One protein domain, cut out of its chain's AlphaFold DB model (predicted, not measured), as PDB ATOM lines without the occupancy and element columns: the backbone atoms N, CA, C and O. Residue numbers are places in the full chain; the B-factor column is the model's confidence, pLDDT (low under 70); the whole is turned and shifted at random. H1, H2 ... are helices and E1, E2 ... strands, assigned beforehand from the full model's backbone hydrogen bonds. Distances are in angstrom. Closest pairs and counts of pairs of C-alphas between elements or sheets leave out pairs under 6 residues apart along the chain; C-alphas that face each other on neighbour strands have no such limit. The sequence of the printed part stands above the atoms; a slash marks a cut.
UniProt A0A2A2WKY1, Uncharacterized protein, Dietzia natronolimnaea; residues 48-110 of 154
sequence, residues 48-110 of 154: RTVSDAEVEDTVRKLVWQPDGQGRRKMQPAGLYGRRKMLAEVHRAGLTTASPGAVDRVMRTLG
ATOM      1  N   ARG A  48       1.160  12.188 -31.870       93.25
ATOM      2  CA  ARG A  48       0.609  12.582 -33.169       93.25
ATOM      3  C   ARG A  48       1.564  12.323 -34.336       93.25
ATOM      4  O   ARG A  48       1.099  11.905 -35.385       93.25
ATOM      5  N   THR A  49       2.860  12.579 -34.173       93.75
ATOM      6  CA  THR A  49       3.864  12.322 -35.218       93.75
ATOM      7  C   THR A  49       3.980  10.829 -35.492       93.75
ATOM      8  O   THR A  49       4.064  10.435 -36.649       93.75
ATOM      9  N   VAL A  50       3.928  10.005 -34.440       94.50
ATOM     10  CA  VAL A  50       3.912   8.541 -34.573       94.50
ATOM     11  C   VAL A  50       2.646   8.090 -35.302       94.50
ATOM     12  O   VAL A  50       2.739   7.419 -36.323       94.50
ATOM     13  N   SER A  51       1.474   8.552 -34.856       94.50
ATOM     14  CA  SER A  51       0.193   8.213 -35.487       94.50
ATOM     15  C   SER A  51       0.114   8.651 -36.956       94.50
ATOM     16  O   SER A  51      -0.345   7.883 -37.799       94.50
ATOM     17  N   ASP A  52       0.575   9.860 -37.294       96.19
ATOM     18  CA  ASP A  52       0.588  10.338 -38.681       96.19
ATOM     19  C   ASP A  52       1.539   9.485 -39.544       96.19
ATOM     20  O   ASP A  52       1.189   9.169 -40.678       96.19
ATOM     21  N   ALA A  53       2.685   9.043 -39.007       96.56
ATOM     22  CA  ALA A  53       3.615   8.162 -39.717       96.56
ATOM     23  C   ALA A  53       3.036   6.755 -39.968       96.56
ATOM     24  O   ALA A  53       3.163   6.231 -41.074       96.56
ATOM     25  N   GLU A  54       2.354   6.162 -38.982       97.06
ATOM     26  CA  GLU A  54       1.667   4.868 -39.130       97.06
ATOM     27  C   GLU A  54       0.557   4.930 -40.189       97.06
ATOM     28  O   GLU A  54       0.429   4.048 -41.047       97.06
ATOM     29  N   VAL A  55      -0.238   6.007 -40.164       97.88
ATOM     30  CA  VAL A  55      -1.277   6.249 -41.169       97.88
ATOM     31  C   VAL A  55      -0.649   6.485 -42.543       97.88
ATOM     32  O   VAL A  55      -1.159   5.965 -43.534       97.88
ATOM     33  N   GLU A  56       0.456   7.226 -42.628       97.75
ATOM     34  CA  GLU A  56       1.166   7.467 -43.886       97.75
ATOM     35  C   GLU A  56       1.684   6.178 -44.520       97.75
ATOM     36  O   GLU A  56       1.433   5.949 -45.706       97.75
ATOM     37  N   ASP A  57       2.343   5.316 -43.747       97.62
ATOM     38  CA  ASP A  57       2.820   4.017 -44.228       97.62
ATOM     39  C   ASP A  57       1.659   3.149 -44.739       97.62
ATOM     40  O   ASP A  57       1.702   2.622 -45.857       97.62
ATOM     41  N   THR A  58       0.564   3.093 -43.975       97.62
ATOM     42  CA  THR A  58      -0.643   2.345 -44.354       97.62
ATOM     43  C   THR A  58      -1.245   2.878 -45.657       97.62
ATOM     44  O   THR A  58      -1.502   2.114 -46.588       97.62
ATOM     45  N   VAL A  59      -1.425   4.200 -45.779       97.19
ATOM     46  CA  VAL A  59      -1.978   4.828 -46.991       97.19
ATOM     47  C   VAL A  59      -1.055   4.612 -48.191       97.19
ATOM     48  O   VAL A  59      -1.540   4.309 -49.281       97.19
ATOM     49  N   ARG A  60       0.270   4.705 -48.026       96.38
ATOM     50  CA  ARG A  60       1.225   4.454 -49.119       96.38
ATOM     51  C   ARG A  60       1.101   3.031 -49.662       96.38
ATOM     52  O   ARG A  60       1.044   2.883 -50.883       96.38
ATOM     53  N   LYS A  61       1.004   2.025 -48.786       95.69
ATOM     54  CA  LYS A  61       0.823   0.608 -49.160       95.69
ATOM     55  C   LYS A  61      -0.514   0.347 -49.855       95.69
ATOM     56  O   LYS A  61      -0.575  -0.414 -50.818       95.69
ATOM     57  N   LEU A  62      -1.582   1.000 -49.395       96.00
ATOM     58  CA  LEU A  62      -2.908   0.883 -50.007       96.00
ATOM     59  C   LEU A  62      -2.960   1.523 -51.396       96.00
ATOM     60  O   LEU A  62      -3.585   0.981 -52.305       96.00
ATOM     61  N   VAL A  63      -2.322   2.682 -51.563       96.62
ATOM     62  CA  VAL A  63      -2.428   3.491 -52.784       96.62
ATOM     63  C   VAL A  63      -1.432   3.063 -53.854       96.62
ATOM     64  O   VAL A  63      -1.769   3.126 -55.032       96.62
ATOM     65  N   TRP A  64      -0.227   2.629 -53.487       95.06
ATOM     66  CA  TRP A  64       0.832   2.297 -54.438       95.06
ATOM     67  C   TRP A  64       1.299   0.862 -54.251       95.06
ATOM     68  O   TRP A  64       1.906   0.534 -53.237       95.06
ATOM     69  N   GLN A  65       1.097   0.032 -55.272       93.62
ATOM     70  CA  GLN A  65       1.643  -1.326 -55.310       93.62
ATOM     71  C   GLN A  65       2.403  -1.536 -56.624       93.62
ATOM     72  O   GLN A  65       2.093  -0.862 -57.615       93.62
ATOM     73  N   PRO A  66       3.418  -2.411 -56.653       93.25
ATOM     74  CA  PRO A  66       4.096  -2.757 -57.892       93.25
ATOM     75  C   PRO A  66       3.131  -3.458 -58.859       93.25
ATOM     76  O   PRO A  66       2.289  -4.255 -58.446       93.25
ATOM     77  N   ASP A  67       3.237  -3.152 -60.148       90.50
ATOM     78  CA  ASP A  67       2.614  -3.946 -61.202       90.50
ATOM     79  C   ASP A  67       3.418  -5.231 -61.479       90.50
ATOM     80  O   ASP A  67       4.459  -5.482 -60.871       90.50
ATOM     81  N   GLY A  68       2.952  -6.050 -62.428       86.94
ATOM     82  CA  GLY A  68       3.654  -7.275 -62.834       86.94
ATOM     83  C   GLY A  68       5.056  -7.051 -63.425       86.94
ATOM     84  O   GLY A  68       5.779  -8.015 -63.637       86.94
ATOM     85  N   GLN A  69       5.450  -5.799 -63.685       88.00
ATOM     86  CA  GLN A  69       6.777  -5.391 -64.159       88.00
ATOM     87  C   GLN A  69       7.583  -4.652 -63.071       88.00
ATOM     88  O   GLN A  69       8.647  -4.104 -63.359       88.00
ATOM     89  N   GLY A  70       7.091  -4.608 -61.827       88.19
ATOM     90  CA  GLY A  70       7.748  -3.949 -60.696       88.19
ATOM     91  C   GLY A  70       7.616  -2.421 -60.669       88.19
ATOM     92  O   GLY A  70       8.204  -1.772 -59.803       88.19
ATOM     93  N   ARG A  71       6.847  -1.809 -61.577       90.06
ATOM     94  CA  ARG A  71       6.628  -0.355 -61.587       90.06
ATOM     95  C   ARG A  71       5.554   0.011 -60.577       90.06
ATOM     96  O   ARG A  71       4.540  -0.670 -60.456       90.06
ATOM     97  N   ARG A  72       5.734   1.124 -59.861       90.56
ATOM     98  CA  ARG A  72       4.712   1.622 -58.928       90.56
ATOM     99  C   ARG A  72       3.451   2.017 -59.697       90.56
ATOM    100  O   ARG A  72       3.475   2.963 -60.480       90.56
ATOM    101  N   LYS A  73       2.345   1.331 -59.415       93.25
ATOM    102  CA  LYS A  73       1.025   1.589 -59.990       93.25
ATOM    103  C   LYS A  73       0.049   2.032 -58.905       93.25
ATOM    104  O   LYS A  73       0.013   1.461 -57.813       93.25
ATOM    105  N   MET A  74      -0.734   3.064 -59.217       93.06
ATOM    106  CA  MET A  74      -1.769   3.551 -58.312       93.06
ATOM    107  C   MET A  74      -2.954   2.586 -58.301       93.06
ATOM    108  O   MET A  74      -3.475   2.214 -59.353       93.06
ATOM    109  N   GLN A  75      -3.383   2.206 -57.106       94.75
ATOM    110  CA  GLN A  75      -4.543   1.363 -56.865       94.75
ATOM    111  C   GLN A  75      -5.828   2.199 -56.782       94.75
ATOM    112  O   GLN A  75      -5.757   3.411 -56.557       94.75
ATOM    113  N   PRO A  76      -7.022   1.581 -56.892       93.12
ATOM    114  CA  PRO A  76      -8.297   2.293 -56.774       93.12
ATOM    115  C   PRO A  76      -8.444   3.102 -55.478       93.12
ATOM    116  O   PRO A  76      -9.093   4.148 -55.482       93.12
ATOM    117  N   ALA A  77      -7.792   2.671 -54.391       93.44
ATOM    118  CA  ALA A  77      -7.746   3.406 -53.129       93.44
ATOM    119  C   ALA A  77      -7.160   4.823 -53.277       93.44
ATOM    120  O   ALA A  77      -7.560   5.730 -52.552       93.44
ATOM    121  N   GLY A  78      -6.280   5.056 -54.259       92.44
ATOM    122  CA  GLY A  78      -5.754   6.387 -54.581       92.44
ATOM    123  C   GLY A  78      -6.813   7.389 -55.043       92.44
ATOM    124  O   GLY A  78      -6.584   8.590 -54.974       92.44
ATOM    125  N   LEU A  79      -7.990   6.915 -55.462       93.25
ATOM    126  CA  LEU A  79      -9.121   7.757 -55.864       93.25
ATOM    127  C   LEU A  79     -10.033   8.120 -54.681       93.25
ATOM    128  O   LEU A  79     -11.001   8.870 -54.845       93.25
ATOM    129  N   TYR A  80      -9.794   7.549 -53.498       95.81
ATOM    130  CA  TYR A  80     -10.661   7.724 -52.341       95.81
ATOM    131  C   TYR A  80     -10.470   9.093 -51.699       95.81
ATOM    132  O   TYR A  80      -9.360   9.551 -51.458       95.81
ATOM    133  N   GLY A  81     -11.587   9.734 -51.352       94.75
ATOM    134  CA  GLY A  81     -11.578  10.871 -50.436       94.75
ATOM    135  C   GLY A  81     -11.394  10.422 -48.986       94.75
ATOM    136  O   GLY A  81     -11.608   9.255 -48.656       94.75
ATOM    137  N   ARG A  82     -11.100  11.378 -48.098       96.00
ATOM    138  CA  ARG A  82     -10.817  11.164 -46.666       96.00
ATOM    139  C   ARG A  82     -11.713  10.139 -45.971       96.00
ATOM    140  O   ARG A  82     -11.210   9.276 -45.266       96.00
ATOM    141  N   ARG A  83     -13.036  10.217 -46.155       96.25
ATOM    142  CA  ARG A  83     -13.988   9.297 -45.498       96.25
ATOM    143  C   ARG A  83     -13.809   7.844 -45.951       96.25
ATOM    144  O   ARG A  83     -13.804   6.949 -45.115       96.25
ATOM    145  N   LYS A  84     -13.645   7.617 -47.259       96.69
ATOM    146  CA  LYS A  84     -13.415   6.274 -47.816       96.69
ATOM    147  C   LYS A  84     -12.025   5.764 -47.449       96.69
ATOM    148  O   LYS A  84     -11.900   4.608 -47.073       96.69
ATOM    149  N   MET A  85     -11.021   6.642 -47.488       97.88
ATOM    150  CA  MET A  85      -9.659   6.302 -47.083       97.88
ATOM    151  C   MET A  85      -9.594   5.896 -45.608       97.88
ATOM    152  O   MET A  85      -8.984   4.888 -45.295       97.88
ATOM    153  N   LEU A  86     -10.279   6.611 -44.710       98.06
ATOM    154  CA  LEU A  86     -10.348   6.240 -43.295       98.06
ATOM    155  C   LEU A  86     -10.913   4.828 -43.101       98.06
ATOM    156  O   LEU A  86     -10.317   4.022 -42.396       98.06
ATOM    157  N   ALA A  87     -12.026   4.512 -43.768       97.81
ATOM    158  CA  ALA A  87     -12.610   3.176 -43.708       97.81
ATOM    159  C   ALA A  87     -11.678   2.100 -44.296       97.81
ATOM    160  O   ALA A  87     -11.690   0.965 -43.830       97.81
ATOM    161  N   GLU A  88     -10.891   2.439 -45.319       97.50
ATOM    162  CA  GLU A  88      -9.908   1.531 -45.917       97.50
ATOM    163  C   GLU A  88      -8.709   1.292 -44.988       97.50
ATOM    164  O   GLU A  88      -8.310   0.152 -44.789       97.50
ATOM    165  N   VAL A  89      -8.191   2.344 -44.347       97.81
ATOM    166  CA  VAL A  89      -7.124   2.266 -43.334       97.81
ATOM    167  C   VAL A  89      -7.565   1.418 -42.139       97.81
ATOM    168  O   VAL A  89      -6.807   0.576 -41.663       97.81
ATOM    169  N   HIS A  90      -8.813   1.575 -41.688       98.12
ATOM    170  CA  HIS A  90      -9.390   0.726 -40.641       98.12
ATOM    171  C   HIS A  90      -9.506  -0.734 -41.087       98.12
ATOM    172  O   HIS A  90      -9.143  -1.628 -40.327       98.12
ATOM    173  N   ARG A  91      -9.947  -0.988 -42.328       97.12
ATOM    174  CA  ARG A  91     -10.000  -2.342 -42.910       97.12
ATOM    175  C   ARG A  91      -8.620  -2.977 -43.084       97.12
ATOM    176  O   ARG A  91      -8.509  -4.192 -42.984       97.12
ATOM    177  N   ALA A  92      -7.583  -2.169 -43.284       95.56
ATOM    178  CA  ALA A  92      -6.192  -2.610 -43.330       95.56
ATOM    179  C   ALA A  92      -5.595  -2.925 -41.942       95.56
ATOM    180  O   ALA A  92      -4.444  -3.342 -41.859       95.56
ATOM    181  N   GLY A  93      -6.362  -2.737 -40.859       95.56
ATOM    182  CA  GLY A  93      -5.985  -3.115 -39.495       95.56
ATOM    183  C   GLY A  93      -5.616  -1.949 -38.575       95.56
ATOM    184  O   GLY A  93      -5.516  -2.152 -37.367       95.56
ATOM    185  N   LEU A  94      -5.477  -0.719 -39.086       96.50
ATOM    186  CA  LEU A  94      -5.134   0.451 -38.268       96.50
ATOM    187  C   LEU A  94      -6.398   1.145 -37.733       96.50
ATOM    188  O   LEU A  94      -6.730   2.265 -38.119       96.50
ATOM    189  N   THR A  95      -7.133   0.472 -36.847       95.56
ATOM    190  CA  THR A  95      -8.426   0.945 -36.306       95.56
ATOM    191  C   THR A  95      -8.316   2.193 -35.425       95.56
ATOM    192  O   THR A  95      -9.284   2.936 -35.278       95.56
ATOM    193  N   THR A  96      -7.131   2.471 -34.880       95.25
ATOM    194  CA  THR A  96      -6.830   3.665 -34.073       95.25
ATOM    195  C   THR A  96      -6.659   4.935 -34.910       95.25
ATOM    196  O   THR A  96      -6.600   6.034 -34.354       95.25
ATOM    197  N   ALA A  97      -6.594   4.822 -36.245       96.31
ATOM    198  CA  ALA A  97      -6.420   5.970 -37.125       96.31
ATOM    199  C   ALA A  97      -7.565   6.975 -36.957       96.31
ATOM    200  O   ALA A  97      -8.742   6.655 -37.148       96.31
ATOM    201  N   SER A  98      -7.213   8.222 -36.648       96.75
ATOM    202  CA  SER A  98      -8.195   9.300 -36.549       96.75
ATOM    203  C   SER A  98      -8.530   9.889 -37.929       96.75
ATOM    204  O   SER A  98      -7.663   9.963 -38.808       96.75
ATOM    205  N   PRO A  99      -9.748  10.427 -38.128       97.00
ATOM    206  CA  PRO A  99     -10.105  11.128 -39.361       97.00
ATOM    207  C   PRO A  99      -9.170  12.302 -39.696       97.00
ATOM    208  O   PRO A  99      -8.980  12.616 -40.871       97.00
ATOM    209  N   GLY A 100      -8.619  12.963 -38.673       97.06
ATOM    210  CA  GLY A 100      -7.698  14.088 -38.832       97.06
ATOM    211  C   GLY A 100      -6.286  13.661 -39.235       97.06
ATOM    212  O   GLY A 100      -5.649  14.376 -40.004       97.06
ATOM    213  N   ALA A 101      -5.803  12.510 -38.756       97.44
ATOM    214  CA  ALA A 101      -4.530  11.939 -39.205       97.44
ATOM    215  C   ALA A 101      -4.596  11.583 -40.695       97.44
ATOM    216  O   ALA A 101      -3.761  12.033 -41.476       97.44
ATOM    217  N   VAL A 102      -5.668  10.901 -41.116       97.81
ATOM    218  CA  VAL A 102      -5.902  10.566 -42.531       97.81
ATOM    219  C   VAL A 102      -5.971  11.821 -43.409       97.81
ATOM    220  O   VAL A 102      -5.357  11.843 -44.469       97.81
ATOM    221  N   ASP A 103      -6.662  12.883 -42.976       97.44
ATOM    222  CA  ASP A 103      -6.722  14.149 -43.728       97.44
ATOM    223  C   ASP A 103      -5.339  14.761 -43.971       97.44
ATOM    224  O   ASP A 103      -5.005  15.166 -45.086       97.44
ATOM    225  N   ARG A 104      -4.523  14.830 -42.916       97.50
ATOM    226  CA  ARG A 104      -3.176  15.399 -42.996       97.50
ATOM    227  C   ARG A 104      -2.277  14.571 -43.885       97.50
ATOM    228  O   ARG A 104      -1.645  15.139 -44.765       97.50
ATOM    229  N   VAL A 105      -2.268  13.258 -43.690       97.62
ATOM    230  CA  VAL A 105      -1.484  12.329 -44.505       97.62
ATOM    231  C   VAL A 105      -1.879  12.434 -45.972       97.62
ATOM    232  O   VAL A 105      -1.012  12.590 -46.823       97.62
ATOM    233  N   MET A 106      -3.177  12.432 -46.288       97.25
ATOM    234  CA  MET A 106      -3.630  12.607 -47.669       97.25
ATOM    235  C   MET A 106      -3.129  13.926 -48.268       97.25
ATOM    236  O   MET A 106      -2.625  13.920 -49.387       97.25
ATOM    237  N   ARG A 107      -3.183  15.032 -47.512       96.75
ATOM    238  CA  ARG A 107      -2.638  16.330 -47.941       96.75
ATOM    239  C   ARG A 107      -1.124  16.274 -48.169       96.75
ATOM    240  O   ARG A 107      -0.670  16.733 -49.211       96.75
ATOM    241  N   THR A 108      -0.362  15.682 -47.249       96.31
ATOM    242  CA  THR A 108       1.096  15.489 -47.370       96.31
ATOM    243  C   THR A 108       1.463  14.650 -48.596       96.31
ATOM    244  O   THR A 108       2.446  14.935 -49.271       96.31
ATOM    245  N   LEU A 109       0.654  13.638 -48.918       95.06
ATOM    246  CA  LEU A 109       0.851  12.755 -50.070       95.06
ATOM    247  C   LEU A 109       0.286  13.311 -51.386       95.06
ATOM    248  O   LEU A 109       0.404  12.648 -52.415       95.06
ATOM    249  N   GLY A 110      -0.351  14.488 -51.370       94.44
ATOM    250  CA  GLY A 110      -1.011  15.066 -52.545       94.44
ATOM    251  C   GLY A 110      -2.233  14.274 -53.028       94.44
ATOM    252  O   GLY A 110      -2.630  14.391 -54.185       94.44
TER     253      GLY A 110
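What this domain is: This is residues 48 to 110 of the 154 residues of an uncharacterized protein of Dietzia natronolimnaea (UniProt A0A2A2WKY1). Three helices, H1, H3 and H4, pack together at large angles to one another, and a small hairpin of two short strands, E1 and E2, carries on from the last residue of the longest helix, H1, so that H1 and the hairpin together make the long axis. The four-residue helix H2 packs on the last two residues of H1, between the hairpin and H3. The printed part has 63 residues, with four named helices and two named strands in the order H1 E1 E2 H2 H3 H4; the sheet has the order E1 - E2 and is antiparallel. The class is mostly helix. The whole is compact, with a radius of gyration of the C-alphas of 11.4 A, and elongated, with spans of 36 by 22 by 21 A.

Where its parts are: H1, residues 48 to 63, begins with C-alpha 48 at (0.609, 12.582, -33.169) and is 21.8 A from first to last C-alpha. E1, residues 64 to 66, is 6.9 A long, and E2, residues 72 to 74, is 6.8 A long. H2, residues 76 to 79, measures 5.6 A. H3, residues 82 to 91, begins with C-alpha 82 at (-10.817, 11.164, -46.666) and is 14.0 A long. H4, residues 99 to 108, is 14.4 A long and ends with C-alpha 108 at (1.096, 15.489, -47.370).

How they stand to each other: H1 is the hub and touches H2, H3 and H4. E1 and E2 form a hairpin at 134 degrees, with N 65 and O 73 at 3.1 A and N 73 and O 65 at 2.8 A, within hydrogen-bond range. H2 touches residues 62 to 63 of H1 alone, the closest C-alphas being those of Val 63 and Gly 78, 4.8 A apart. H3 touches residues 55 to 59 of H1 alone, about perpendicular at 87 degrees; the closest C-alphas, of Thr 58 and Val 89, are 6.6 A apart. H2 and H3 are close but not clearly touching, with the closest C-alphas, of Ala 77 and Met 85, 7.0 A apart. H1 and H4 touch and run the same way at a steep tilt of 68 degrees, only just short of perpendicular; their closest C-alphas, of Asp 52 and Ala 101, are 5.4 A apart. H3 and H4 touch, only just about perpendicular at 71 degrees, with the closest C-alphas, of Arg 82 and Asp 103, 5.9 A apart. The packing of the helices is mostly crossed: of the three touching pairs H1 and H3, H1 and H4, and H3 and H4, 0 are at a shallow tilt. H2 and H4 are apart. Every O i to N i+4 pair is within hydrogen-bond range in H1, H3 and H4, while H2 is too short for such a pair.

The domain as a whole: The two C-alphas farthest apart, those of Arg 48 and Gln 69, are 36.4 A apart. The printed part has no cut. The link from H3 to H4, of 7 residues, is short, and the other links are tight. The mean pLDDT of the printed part is 95.3, and no printed residue is under 70.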